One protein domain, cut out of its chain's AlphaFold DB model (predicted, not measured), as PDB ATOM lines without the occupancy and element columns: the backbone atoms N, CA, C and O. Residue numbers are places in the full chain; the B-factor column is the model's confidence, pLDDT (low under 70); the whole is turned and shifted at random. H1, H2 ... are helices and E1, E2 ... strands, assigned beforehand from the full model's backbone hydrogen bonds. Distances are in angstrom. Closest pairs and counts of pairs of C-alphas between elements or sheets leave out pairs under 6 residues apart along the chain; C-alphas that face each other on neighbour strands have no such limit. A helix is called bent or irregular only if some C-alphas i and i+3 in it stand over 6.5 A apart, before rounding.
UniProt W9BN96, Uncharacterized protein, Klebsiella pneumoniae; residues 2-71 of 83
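Overview. This is residues 2 to 71 of the 83 residues of an uncharacterized protein of Klebsiella pneumoniae (UniProt W9BN96). A long, bent hairpin of two antiparallel strands, E1 and E2, arches over two short helices, H1 and H2, which lie toward the end away from its tip; the tip, residues 30 to 35, sticks out. The 70 printed residues run H1, E1, E2, H2, of mixed class, and are loose, with a radius of gyration of the C-alphas of 15.0 A and spans of 46 by 24 by 15 A.

Arrangement. H1, residues 2 to 9, touches E1, residues 13 to 29, closest at the C-alphas of Gly 8 and Ser 14, 5.3 A. E1 forms a hairpin with E2, residues 36 to 50, at 165 degrees; N 14 and O 49 are 2.9 A apart, N 28 and O 37 2.9 A. E1 bends by 109 degrees at residue 16, E2 by 83 degrees at residue 47. H2, residues 53 to 62, is apart from H1; its closest C-alphas to E2 are Phe 56 and Val 50, 6.9 A. In both helices every O i to N i+4 pair is within hydrogen-bond range.

Along the chain. H1, 10.8 A long, begins at C-alpha 2 (-21.170, 22.125, -37.001). E1 measures 36.0 A, E2 37.9 A. H2, 14.2 A, ends at C-alpha 62 (-32.245, 8.537, -47.436).

Size, cuts and confidence. The C-alphas farthest apart, Lys 32 and Asn 51, are 45.9 A apart. The printed part has no cut and no long link. Residues 31 and 33 to 34 are under pLDDT 70.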
ATOM      1  N   ALA A   2     -20.150  22.520 -37.987       86.25
ATOM      2  CA  ALA A   2     -21.170  22.125 -37.001       86.25
ATOM      3  C   ALA A   2     -22.432  21.430 -37.562       86.25
ATOM      4  O   ALA A   2     -22.993  20.556 -36.907       86.25
ATOM      5  N   TRP A   3     -22.878  21.783 -38.775       89.69
ATOM      6  CA  TRP A   3     -24.032  21.127 -39.393       89.69
ATOM      7  C   TRP A   3     -23.795  19.634 -39.660       89.69
ATOM      8  O   TRP A   3     -24.636  18.823 -39.277       89.69
ATOM      9  N   LEU A   4     -22.664  19.266 -40.275       90.19
ATOM     10  CA  LEU A   4     -22.374  17.871 -40.620       90.19
ATOM     11  C   LEU A   4     -22.103  17.036 -39.365       90.19
ATOM     12  O   LEU A   4     -22.586  15.913 -39.280       90.19
ATOM     13  N   THR A   5     -21.439  17.611 -38.357       92.00
ATOM     14  CA  THR A   5     -21.267  16.982 -37.036       92.00
ATOM     15  C   THR A   5     -22.616  16.598 -36.431       92.00
ATOM     16  O   THR A   5     -22.843  15.440 -36.094       92.00
ATOM     17  N   ARG A   6     -23.567  17.541 -36.407       93.25
ATOM     18  CA  ARG A   6     -24.923  17.296 -35.906       93.25
ATOM     19  C   ARG A   6     -25.693  16.269 -36.746       93.25
ATOM     20  O   ARG A   6     -26.544  15.559 -36.207       93.25
ATOM     21  N   GLN A   7     -25.476  16.223 -38.065       93.44
ATOM     22  CA  GLN A   7     -26.054  15.158 -38.892       93.44
ATOM     23  C   GLN A   7     -25.477  13.797 -38.503       93.44
ATOM     24  O   GLN A   7     -26.251  12.852 -38.385       93.44
ATOM     25  N   GLY A   8     -24.168  13.723 -38.252       92.88
ATOM     26  CA  GLY A   8     -23.483  12.513 -37.806       92.88
ATOM     27  C   GLY A   8     -24.062  11.929 -36.529       92.88
ATOM     28  O   GLY A   8     -24.497  10.777 -36.524       92.88
ATOM     29  N   GLU A   9     -24.183  12.752 -35.489       93.19
ATOM     30  CA  GLU A   9     -24.734  12.341 -34.190       93.19
ATOM     31  C   GLU A   9     -26.145  11.738 -34.310       93.19
ATOM     32  O   GLU A   9     -26.478  10.773 -33.632       93.19
ATOM     33  N   GLN A  10     -26.971  12.265 -35.220       93.50
ATOM     34  CA  GLN A  10     -28.337  11.779 -35.478       93.50
ATOM     35  C   GLN A  10     -28.414  10.636 -36.502       93.50
ATOM     36  O   GLN A  10     -29.506  10.131 -36.786       93.50
ATOM     37  N   SER A  11     -27.281  10.272 -37.101       95.19
ATOM     38  CA  SER A  11     -27.201   9.327 -38.218       95.19
ATOM     39  C   SER A  11     -26.196   8.206 -37.996       95.19
ATOM     40  O   SER A  11     -25.873   7.499 -38.942       95.19
ATOM     41  N   GLY A  12     -25.705   8.023 -36.770       96.00
ATOM     42  CA  GLY A  12     -24.856   6.884 -36.427       96.00
ATOM     43  C   GLY A  12     -23.403   7.012 -36.882       96.00
ATOM     44  O   GLY A  12     -22.742   5.988 -37.036       96.00
ATOM     45  N   PHE A  13     -22.881   8.228 -37.086       96.25
ATOM     46  CA  PHE A  13     -21.461   8.434 -37.392       96.25
ATOM     47  C   PHE A  13     -20.854   9.653 -36.686       96.25
ATOM     48  O   PHE A  13     -21.542  10.621 -36.382       96.25
ATOM     49  N   SER A  14     -19.541   9.631 -36.478       95.50
ATOM     50  CA  SER A  14     -18.755  10.782 -36.018       95.50
ATOM     51  C   SER A  14     -17.776  11.208 -37.104       95.50
ATOM     52  O   SER A  14     -17.257  10.369 -37.835       95.50
ATOM     53  N   LEU A  15     -17.501  12.505 -37.216       93.25
ATOM     54  CA  LEU A  15     -16.472  13.007 -38.127       93.25
ATOM     55  C   LEU A  15     -15.097  12.863 -37.469       93.25
ATOM     56  O   LEU A  15     -14.903  13.374 -36.368       93.25
ATOM     57  N   ALA A  16     -14.167  12.187 -38.142       90.06
ATOM     58  CA  ALA A  16     -12.765  12.119 -37.730       90.06
ATOM     59  C   ALA A  16     -11.968  13.258 -38.380       90.06
ATOM     60  O   ALA A  16     -11.312  14.036 -37.696       90.06
ATOM     61  N   GLU A  17     -12.112  13.413 -39.696       86.75
ATOM     62  CA  GLU A  17     -11.494  14.482 -40.479       86.75
ATOM     63  C   GLU A  17     -12.497  14.988 -41.510       86.75
ATOM     64  O   GLU A  17     -13.239  14.207 -42.105       86.75
ATOM     65  N   THR A  18     -12.578  16.299 -41.736       85.94
ATOM     66  CA  THR A  18     -13.472  16.851 -42.764       85.94
ATOM     67  C   THR A  18     -12.969  18.188 -43.276       85.94
ATOM     68  O   THR A  18     -12.692  19.103 -42.500       85.94
ATOM     69  N   VAL A  19     -12.953  18.320 -44.596       84.50
ATOM     70  CA  VAL A  19     -12.660  19.547 -45.331       84.50
ATOM     71  C   VAL A  19     -13.908  19.962 -46.112       84.50
ATOM     72  O   VAL A  19     -14.674  19.121 -46.586       84.50
ATOM     73  N   VAL A  20     -14.139  21.273 -46.204       84.94
ATOM     74  CA  VAL A  20     -15.126  21.848 -47.127       84.94
ATOM     75  C   VAL A  20     -14.393  22.119 -48.426       84.94
ATOM     76  O   VAL A  20     -13.509  22.970 -48.456       84.94
ATOM     77  N   ASP A  21     -14.759  21.385 -49.465       77.44
ATOM     78  CA  ASP A  21     -14.103  21.459 -50.769       77.44
ATOM     79  C   ASP A  21     -14.687  22.604 -51.611       77.44
ATOM     80  O   ASP A  21     -13.971  23.366 -52.256       77.44
ATOM     81  N   ALA A  22     -16.008  22.806 -51.539       76.75
ATOM     82  CA  ALA A  22     -16.669  23.886 -52.262       76.75
ATOM     83  C   ALA A  22     -17.943  24.384 -51.574       76.75
ATOM     84  O   ALA A  22     -18.693  23.624 -50.963       76.75
ATOM     85  N   TYR A  23     -18.224  25.675 -51.753       81.75
ATOM     86  CA  TYR A  23     -19.536  26.277 -51.524       81.75
ATOM     87  C   TYR A  23     -20.066  26.785 -52.862       81.75
ATOM     88  O   TYR A  23     -19.416  27.607 -53.512       81.75
ATOM     89  N   ARG A  24     -21.240  26.316 -53.289       82.75
ATOM     90  CA  ARG A  24     -21.841  26.731 -54.563       82.75
ATOM     91  C   ARG A  24     -23.252  27.237 -54.334       82.75
ATOM     92  O   ARG A  24     -24.075  26.535 -53.756       82.75
ATOM     93  N   GLN A  25     -23.553  28.432 -54.831       82.25
ATOM     94  CA  GLN A  25     -24.936  28.872 -54.986       82.25
ATOM     95  C   GLN A  25     -25.461  28.423 -56.344       82.25
ATOM     96  O   GLN A  25     -24.829  28.651 -57.373       82.25
ATOM     97  N   GLN A  26     -26.619  27.776 -56.334       80.88
ATOM     98  CA  GLN A  26     -27.318  27.305 -57.519       80.88
ATOM     99  C   GLN A  26     -28.607  28.106 -57.682       80.88
ATOM    100  O   GLN A  26     -29.402  28.227 -56.745       80.88
ATOM    101  N   GLN A  27     -28.819  28.636 -58.886       80.12
ATOM    102  CA  GLN A  27     -30.047  29.321 -59.266       80.12
ATOM    103  C   GLN A  27     -30.630  28.658 -60.510       80.12
ATOM    104  O   GLN A  27     -30.076  28.760 -61.600       80.12
ATOM    105  N   ILE A  28     -31.773  27.996 -60.346       79.75
ATOM    106  CA  ILE A  28     -32.473  27.311 -61.432       79.75
ATOM    107  C   ILE A  28     -33.761  28.081 -61.718       79.75
ATOM    108  O   ILE A  28     -34.640  28.195 -60.857       79.75
ATOM    109  N   ARG A  29     -33.894  28.614 -62.936       75.56
ATOM    110  CA  ARG A  29     -35.167  29.157 -63.430       75.56
ATOM    111  C   ARG A  29     -35.946  28.036 -64.102       75.56
ATOM    112  O   ARG A  29     -35.423  27.358 -64.979       75.56
ATOM    113  N   ARG A  30     -37.202  27.843 -63.707       73.38
ATOM    114  CA  ARG A  30     -38.102  26.932 -64.422       73.38
ATOM    115  C   ARG A  30     -38.598  27.630 -65.686       73.38
ATOM    116  O   ARG A  30     -39.234  28.667 -65.581       73.38
ATOM    117  N   GLU A  31     -38.377  27.060 -66.868       69.75
ATOM    118  CA  GLU A  31     -38.774  27.693 -68.144       69.75
ATOM    119  C   GLU A  31     -40.265  28.066 -68.207       69.75
ATOM    120  O   GLU A  31     -40.627  29.102 -68.757       69.75
ATOM    121  N   LYS A  32     -41.139  27.263 -67.586       70.19
ATOM    122  CA  LYS A  32     -42.599  27.473 -67.579       70.19
ATOM    123  C   LYS A  32     -43.125  28.289 -66.388       70.19
ATOM    124  O   LYS A  32     -44.335  28.424 -66.236       70.19
ATOM    125  N   SER A  33     -42.259  28.800 -65.510       68.81
ATOM    126  CA  SER A  33     -42.665  29.499 -64.282       68.81
ATOM    127  C   SER A  33     -41.716  30.652 -63.953       68.81
ATOM    128  O   SER A  33     -40.501  30.501 -63.969       68.81
ATOM    129  N   ARG A  34     -42.253  31.816 -63.563       68.31
ATOM    130  CA  ARG A  34     -41.428  32.932 -63.053       68.31
ATOM    131  C   ARG A  34     -40.739  32.616 -61.716       68.31
ATOM    132  O   ARG A  34     -39.940  33.426 -61.250       68.31
ATOM    133  N   GLN A  35     -41.020  31.467 -61.097       73.31
ATOM    134  CA  GLN A  35     -40.360  31.060 -59.864       73.31
ATOM    135  C   GLN A  35     -38.917  30.635 -60.128       73.31
ATOM    136  O   GLN A  35     -38.619  29.762 -60.948       73.31
ATOM    137  N   THR A  36     -38.025  31.262 -59.374       77.62
ATOM    138  CA  THR A  36     -36.608  30.933 -59.337       77.62
ATOM    139  C   THR A  36     -36.351  30.079 -58.104       77.62
ATOM    140  O   THR A  36     -36.699  30.481 -56.997       77.62
ATOM    141  N   ILE A  37     -35.744  28.909 -58.289       82.81
ATOM    142  CA  ILE A  37     -35.282  28.067 -57.186       82.81
ATOM    143  C   ILE A  37     -33.839  28.461 -56.892       82.81
ATOM    144  O   ILE A  37     -32.989  28.391 -57.778       82.81
ATOM    145  N   GLN A  38     -33.575  28.878 -55.658       84.38
ATOM    146  CA  GLN A  38     -32.237  29.201 -55.174       84.38
ATOM    147  C   GLN A  38     -31.893  28.300 -53.993       84.38
ATOM    148  O   GLN A  38     -32.676  28.177 -53.048       84.38
ATOM    149  N   PHE A  39     -30.730  27.660 -54.047       85.81
ATOM    150  CA  PHE A  39     -30.186  26.899 -52.928       85.81
ATOM    151  C   PHE A  39     -28.663  26.926 -52.969       85.81
ATOM    152  O   PHE A  39     -28.061  27.120 -54.021       85.81
ATOM    153  N   SER A  40     -28.043  26.711 -51.814       86.38
ATOM    154  CA  SER A  40     -26.599  26.533 -51.722       86.38
ATOM    155  C   SER A  40     -26.271  25.075 -51.438       86.38
ATOM    156  O   SER A  40     -26.965  24.436 -50.641       86.38
ATOM    157  N   SER A  41     -25.209  24.568 -52.053       87.25
ATOM    158  CA  SER A  41     -24.611  23.274 -51.741       87.25
ATOM    159  C   SER A  41     -23.227  23.467 -51.130       87.25
ATOM    160  O   SER A  41     -22.527  24.443 -51.421       87.25
ATOM    161  N   VAL A  42     -22.860  22.540 -50.252       88.31
ATOM    162  CA  VAL A  42     -21.528  22.453 -49.658       88.31
ATOM    163  C   VAL A  42     -21.009  21.055 -49.924       88.31
ATOM    164  O   VAL A  42     -21.679  20.088 -49.556       88.31
ATOM    165  N   ASP A  43     -19.835  20.973 -50.531       89.00
ATOM    166  CA  ASP A  43     -19.166  19.706 -50.795       89.00
ATOM    167  C   ASP A  43     -18.217  19.415 -49.629       89.00
ATOM    168  O   ASP A  43     -17.375  20.243 -49.268       89.00
ATOM    169  N   TYR A  44     -18.407  18.258 -48.996       90.25
ATOM    170  CA  TYR A  44     -17.608  17.794 -47.866       90.25
ATOM    171  C   TYR A  44     -16.819  16.553 -48.268       90.25
ATOM    172  O   TYR A  44     -17.397  15.605 -48.797       90.25
ATOM    173  N   THR A  45     -15.535  16.537 -47.922       91.81
ATOM    174  CA  THR A  45     -14.641  15.392 -48.129       91.81
ATOM    175  C   THR A  45     -13.887  15.108 -46.837       91.81
ATOM    176  O   THR A  45     -13.463  16.039 -46.153       91.81
ATOM    177  N   GLY A  46     -13.721  13.837 -46.476       92.12
ATOM    178  CA  GLY A  46     -12.964  13.466 -45.284       92.12
ATOM    179  C   GLY A  46     -13.203  12.036 -44.815       92.12
ATOM    180  O   GLY A  46     -13.640  11.185 -45.589       92.12
ATOM    181  N   MET A  47     -12.923  11.796 -43.536       94.00
ATOM    182  CA  MET A  47     -13.103  10.513 -42.863       94.00
ATOM    183  C   MET A  47     -14.159  10.605 -41.765       94.00
ATOM    184  O   MET A  47     -14.212  11.563 -40.988       94.00
ATOM    185  N   LEU A  48     -14.971   9.558 -41.669       95.06
ATOM    186  CA  LEU A  48     -15.943   9.371 -40.602       95.06
ATOM    187  C   LEU A  48     -15.779   7.992 -39.969       95.06
ATOM    188  O   LEU A  48     -15.278   7.062 -40.598       95.06
ATOM    189  N   VAL A  49     -16.237   7.875 -38.731       95.62
ATOM    190  CA  VAL A  49     -16.339   6.614 -38.001       95.62
ATOM    191  C   VAL A  49     -17.812   6.269 -37.877       95.62
ATOM    192  O   VAL A  49     -18.603   7.082 -37.395       95.62
ATOM    193  N   VAL A  50     -18.190   5.075 -38.328       96.25
ATOM    194  CA  VAL A  50     -19.552   4.559 -38.173       96.25
ATOM    195  C   VAL A  50     -19.697   4.002 -36.759       96.25
ATOM    196  O   VAL A  50     -19.046   3.021 -36.411       96.25
ATOM    197  N   ASN A  51     -20.552   4.631 -35.954       96.81
ATOM    198  CA  ASN A  51     -20.819   4.241 -34.567       96.81
ATOM    199  C   ASN A  51     -22.048   3.324 -34.458       96.81
ATOM    200  O   ASN A  51     -22.092   2.454 -33.594       96.81
ATOM    201  N   ASP A  52     -23.040   3.519 -35.333       97.69
ATOM    202  CA  ASP A  52     -24.238   2.681 -35.450       97.69
ATOM    203  C   ASP A  52     -24.464   2.342 -36.933       97.69
ATOM    204  O   ASP A  52     -25.014   3.159 -37.681       97.69
ATOM    205  N   PRO A  53     -24.028   1.152 -37.389       96.44
ATOM    206  CA  PRO A  53     -24.139   0.758 -38.789       96.44
ATOM    207  C   PRO A  53     -25.577   0.694 -39.311       96.44
ATOM    208  O   PRO A  53     -25.818   1.037 -40.468       96.44
ATOM    209  N   ALA A  54     -26.541   0.274 -38.485       96.75
ATOM    210  CA  ALA A  54     -27.927   0.126 -38.923       96.75
ATOM    211  C   ALA A  54     -28.564   1.499 -39.175       96.75
ATOM    212  O   ALA A  54     -29.155   1.733 -40.237       96.75
ATOM    213  N   LEU A  55     -28.375   2.430 -38.234       96.62
ATOM    214  CA  LEU A  55     -28.830   3.812 -38.382       96.62
ATOM    215  C   LEU A  55     -28.107   4.520 -39.535       96.62
ATOM    216  O   LEU A  55     -28.743   5.220 -40.329       96.62
ATOM    217  N   PHE A  56     -26.796   4.297 -39.663       97.00
ATOM    218  CA  PHE A  56     -25.988   4.876 -40.731       97.00
ATOM    219  C   PHE A  56     -26.469   4.450 -42.114       97.00
ATOM    220  O   PHE A  56     -26.714   5.308 -42.960       97.00
ATOM    221  N   LEU A  57     -26.679   3.151 -42.344       95.56
ATOM    222  CA  LEU A  57     -27.145   2.644 -43.638       95.56
ATOM    223  C   LEU A  57     -28.542   3.170 -43.995       95.56
ATOM    224  O   LEU A  57     -28.774   3.577 -45.136       95.56
ATOM    225  N   GLN A  58     -29.455   3.236 -43.021       95.19
ATOM    226  CA  GLN A  58     -30.790   3.804 -43.230       95.19
ATOM    227  C   GLN A  58     -30.720   5.278 -43.665       95.19
ATOM    228  O   GLN A  58     -31.432   5.715 -44.580       95.19
ATOM    229  N   ARG A  59     -29.859   6.061 -43.006       95.00
ATOM    230  CA  ARG A  59     -29.684   7.490 -43.292       95.00
ATOM    231  C   ARG A  59     -28.942   7.734 -44.595       95.00
ATOM    232  O   ARG A  59     -29.376   8.586 -45.368       95.00
ATOM    233  N   LEU A  60     -27.911   6.945 -44.878       94.69
ATOM    234  CA  LEU A  60     -27.158   6.988 -46.127       94.69
ATOM    235  C   LEU A  60     -28.079   6.795 -47.337       94.69
ATOM    236  O   LEU A  60     -28.033   7.596 -48.269       94.69
ATOM    237  N   ALA A  61     -28.979   5.807 -47.283       93.31
ATOM    238  CA  ALA A  61     -29.958   5.558 -48.344       93.31
ATOM    239  C   ALA A  61     -30.977   6.703 -48.510       93.31
ATOM    240  O   ALA A  61     -31.468   6.957 -49.608       93.31
ATOM    241  N   SER A  62     -31.294   7.415 -47.425       92.00
ATOM    242  CA  SER A  62     -32.245   8.537 -47.436       92.00
ATOM    243  C   SER A  62     -31.622   9.862 -47.906       92.00
ATOM    244  O   SER A  62     -32.347  10.779 -48.320       92.00
ATOM    245  N   GLY A  63     -30.293   9.970 -47.828       92.94
ATOM    246  CA  GLY A  63     -29.522  11.183 -48.079       92.94
ATOM    247  C   GLY A  63     -29.641  12.240 -46.972       92.94
ATOM    248  O   GLY A  63     -30.554  12.227 -46.143       92.94
ATOM    249  N   TYR A  64     -28.722  13.205 -46.987       92.25
ATOM    250  CA  TYR A  64     -28.579  14.240 -45.960       92.25
ATOM    251  C   TYR A  64     -29.082  15.611 -46.427       92.25
ATOM    252  O   TYR A  64     -28.810  16.061 -47.536       92.25
ATOM    253  N   GLY A  65     -29.780  16.334 -45.549       89.19
ATOM    254  CA  GLY A  65     -30.171  17.722 -45.805       89.19
ATOM    255  C   GLY A  65     -31.294  17.927 -46.837       89.19
ATOM    256  O   GLY A  65     -32.173  17.083 -47.048       89.19
ATOM    257  N   LYS A  66     -31.319  19.136 -47.411       88.19
ATOM    258  CA  LYS A  66     -32.374  19.636 -48.312       88.19
ATOM    259  C   LYS A  66     -31.948  19.519 -49.781       88.19
ATOM    260  O   LYS A  66     -30.837  19.106 -50.081       88.19
ATOM    261  N   SER A  67     -32.846  19.882 -50.700       88.56
ATOM    262  CA  SER A  67     -32.560  19.954 -52.145       88.56
ATOM    263  C   SER A  67     -32.065  18.640 -52.770       88.56
ATOM    264  O   SER A  67     -31.368  18.657 -53.780       88.56
ATOM    265  N   ARG A  68     -32.467  17.488 -52.212       87.31
ATOM    266  CA  ARG A  68     -32.064  16.149 -52.681       87.31
ATOM    267  C   ARG A  68     -32.425  15.873 -54.144       87.31
ATOM    268  O   ARG A  68     -31.656  15.256 -54.868       87.31
ATOM    269  N   ALA A  69     -33.542  16.429 -54.613       86.50
ATOM    270  CA  ALA A  69     -33.953  16.358 -56.018       86.50
ATOM    271  C   ALA A  69     -33.033  17.133 -56.989       86.50
ATOM    272  O   ALA A  69     -33.181  17.002 -58.198       86.50
ATOM    273  N   PHE A  70     -32.101  17.943 -56.475       84.19
ATOM    274  CA  PHE A  70     -31.166  18.756 -57.255       84.19
ATOM    275  C   PHE A  70     -29.706  18.304 -57.081       84.19
ATOM    276  O   PHE A  70     -28.789  19.105 -57.237       84.19
ATOM    277  N   GLY A  71     -29.484  17.035 -56.720       85.62
ATOM    278  CA  GLY A  71     -28.143  16.450 -56.598       85.62
ATOM    279  C   GLY A  71     -27.446  16.692 -55.255       85.62
ATOM    280  O   GLY A  71     -26.280  16.350 -55.111       85.62
TER     281      GLY A  71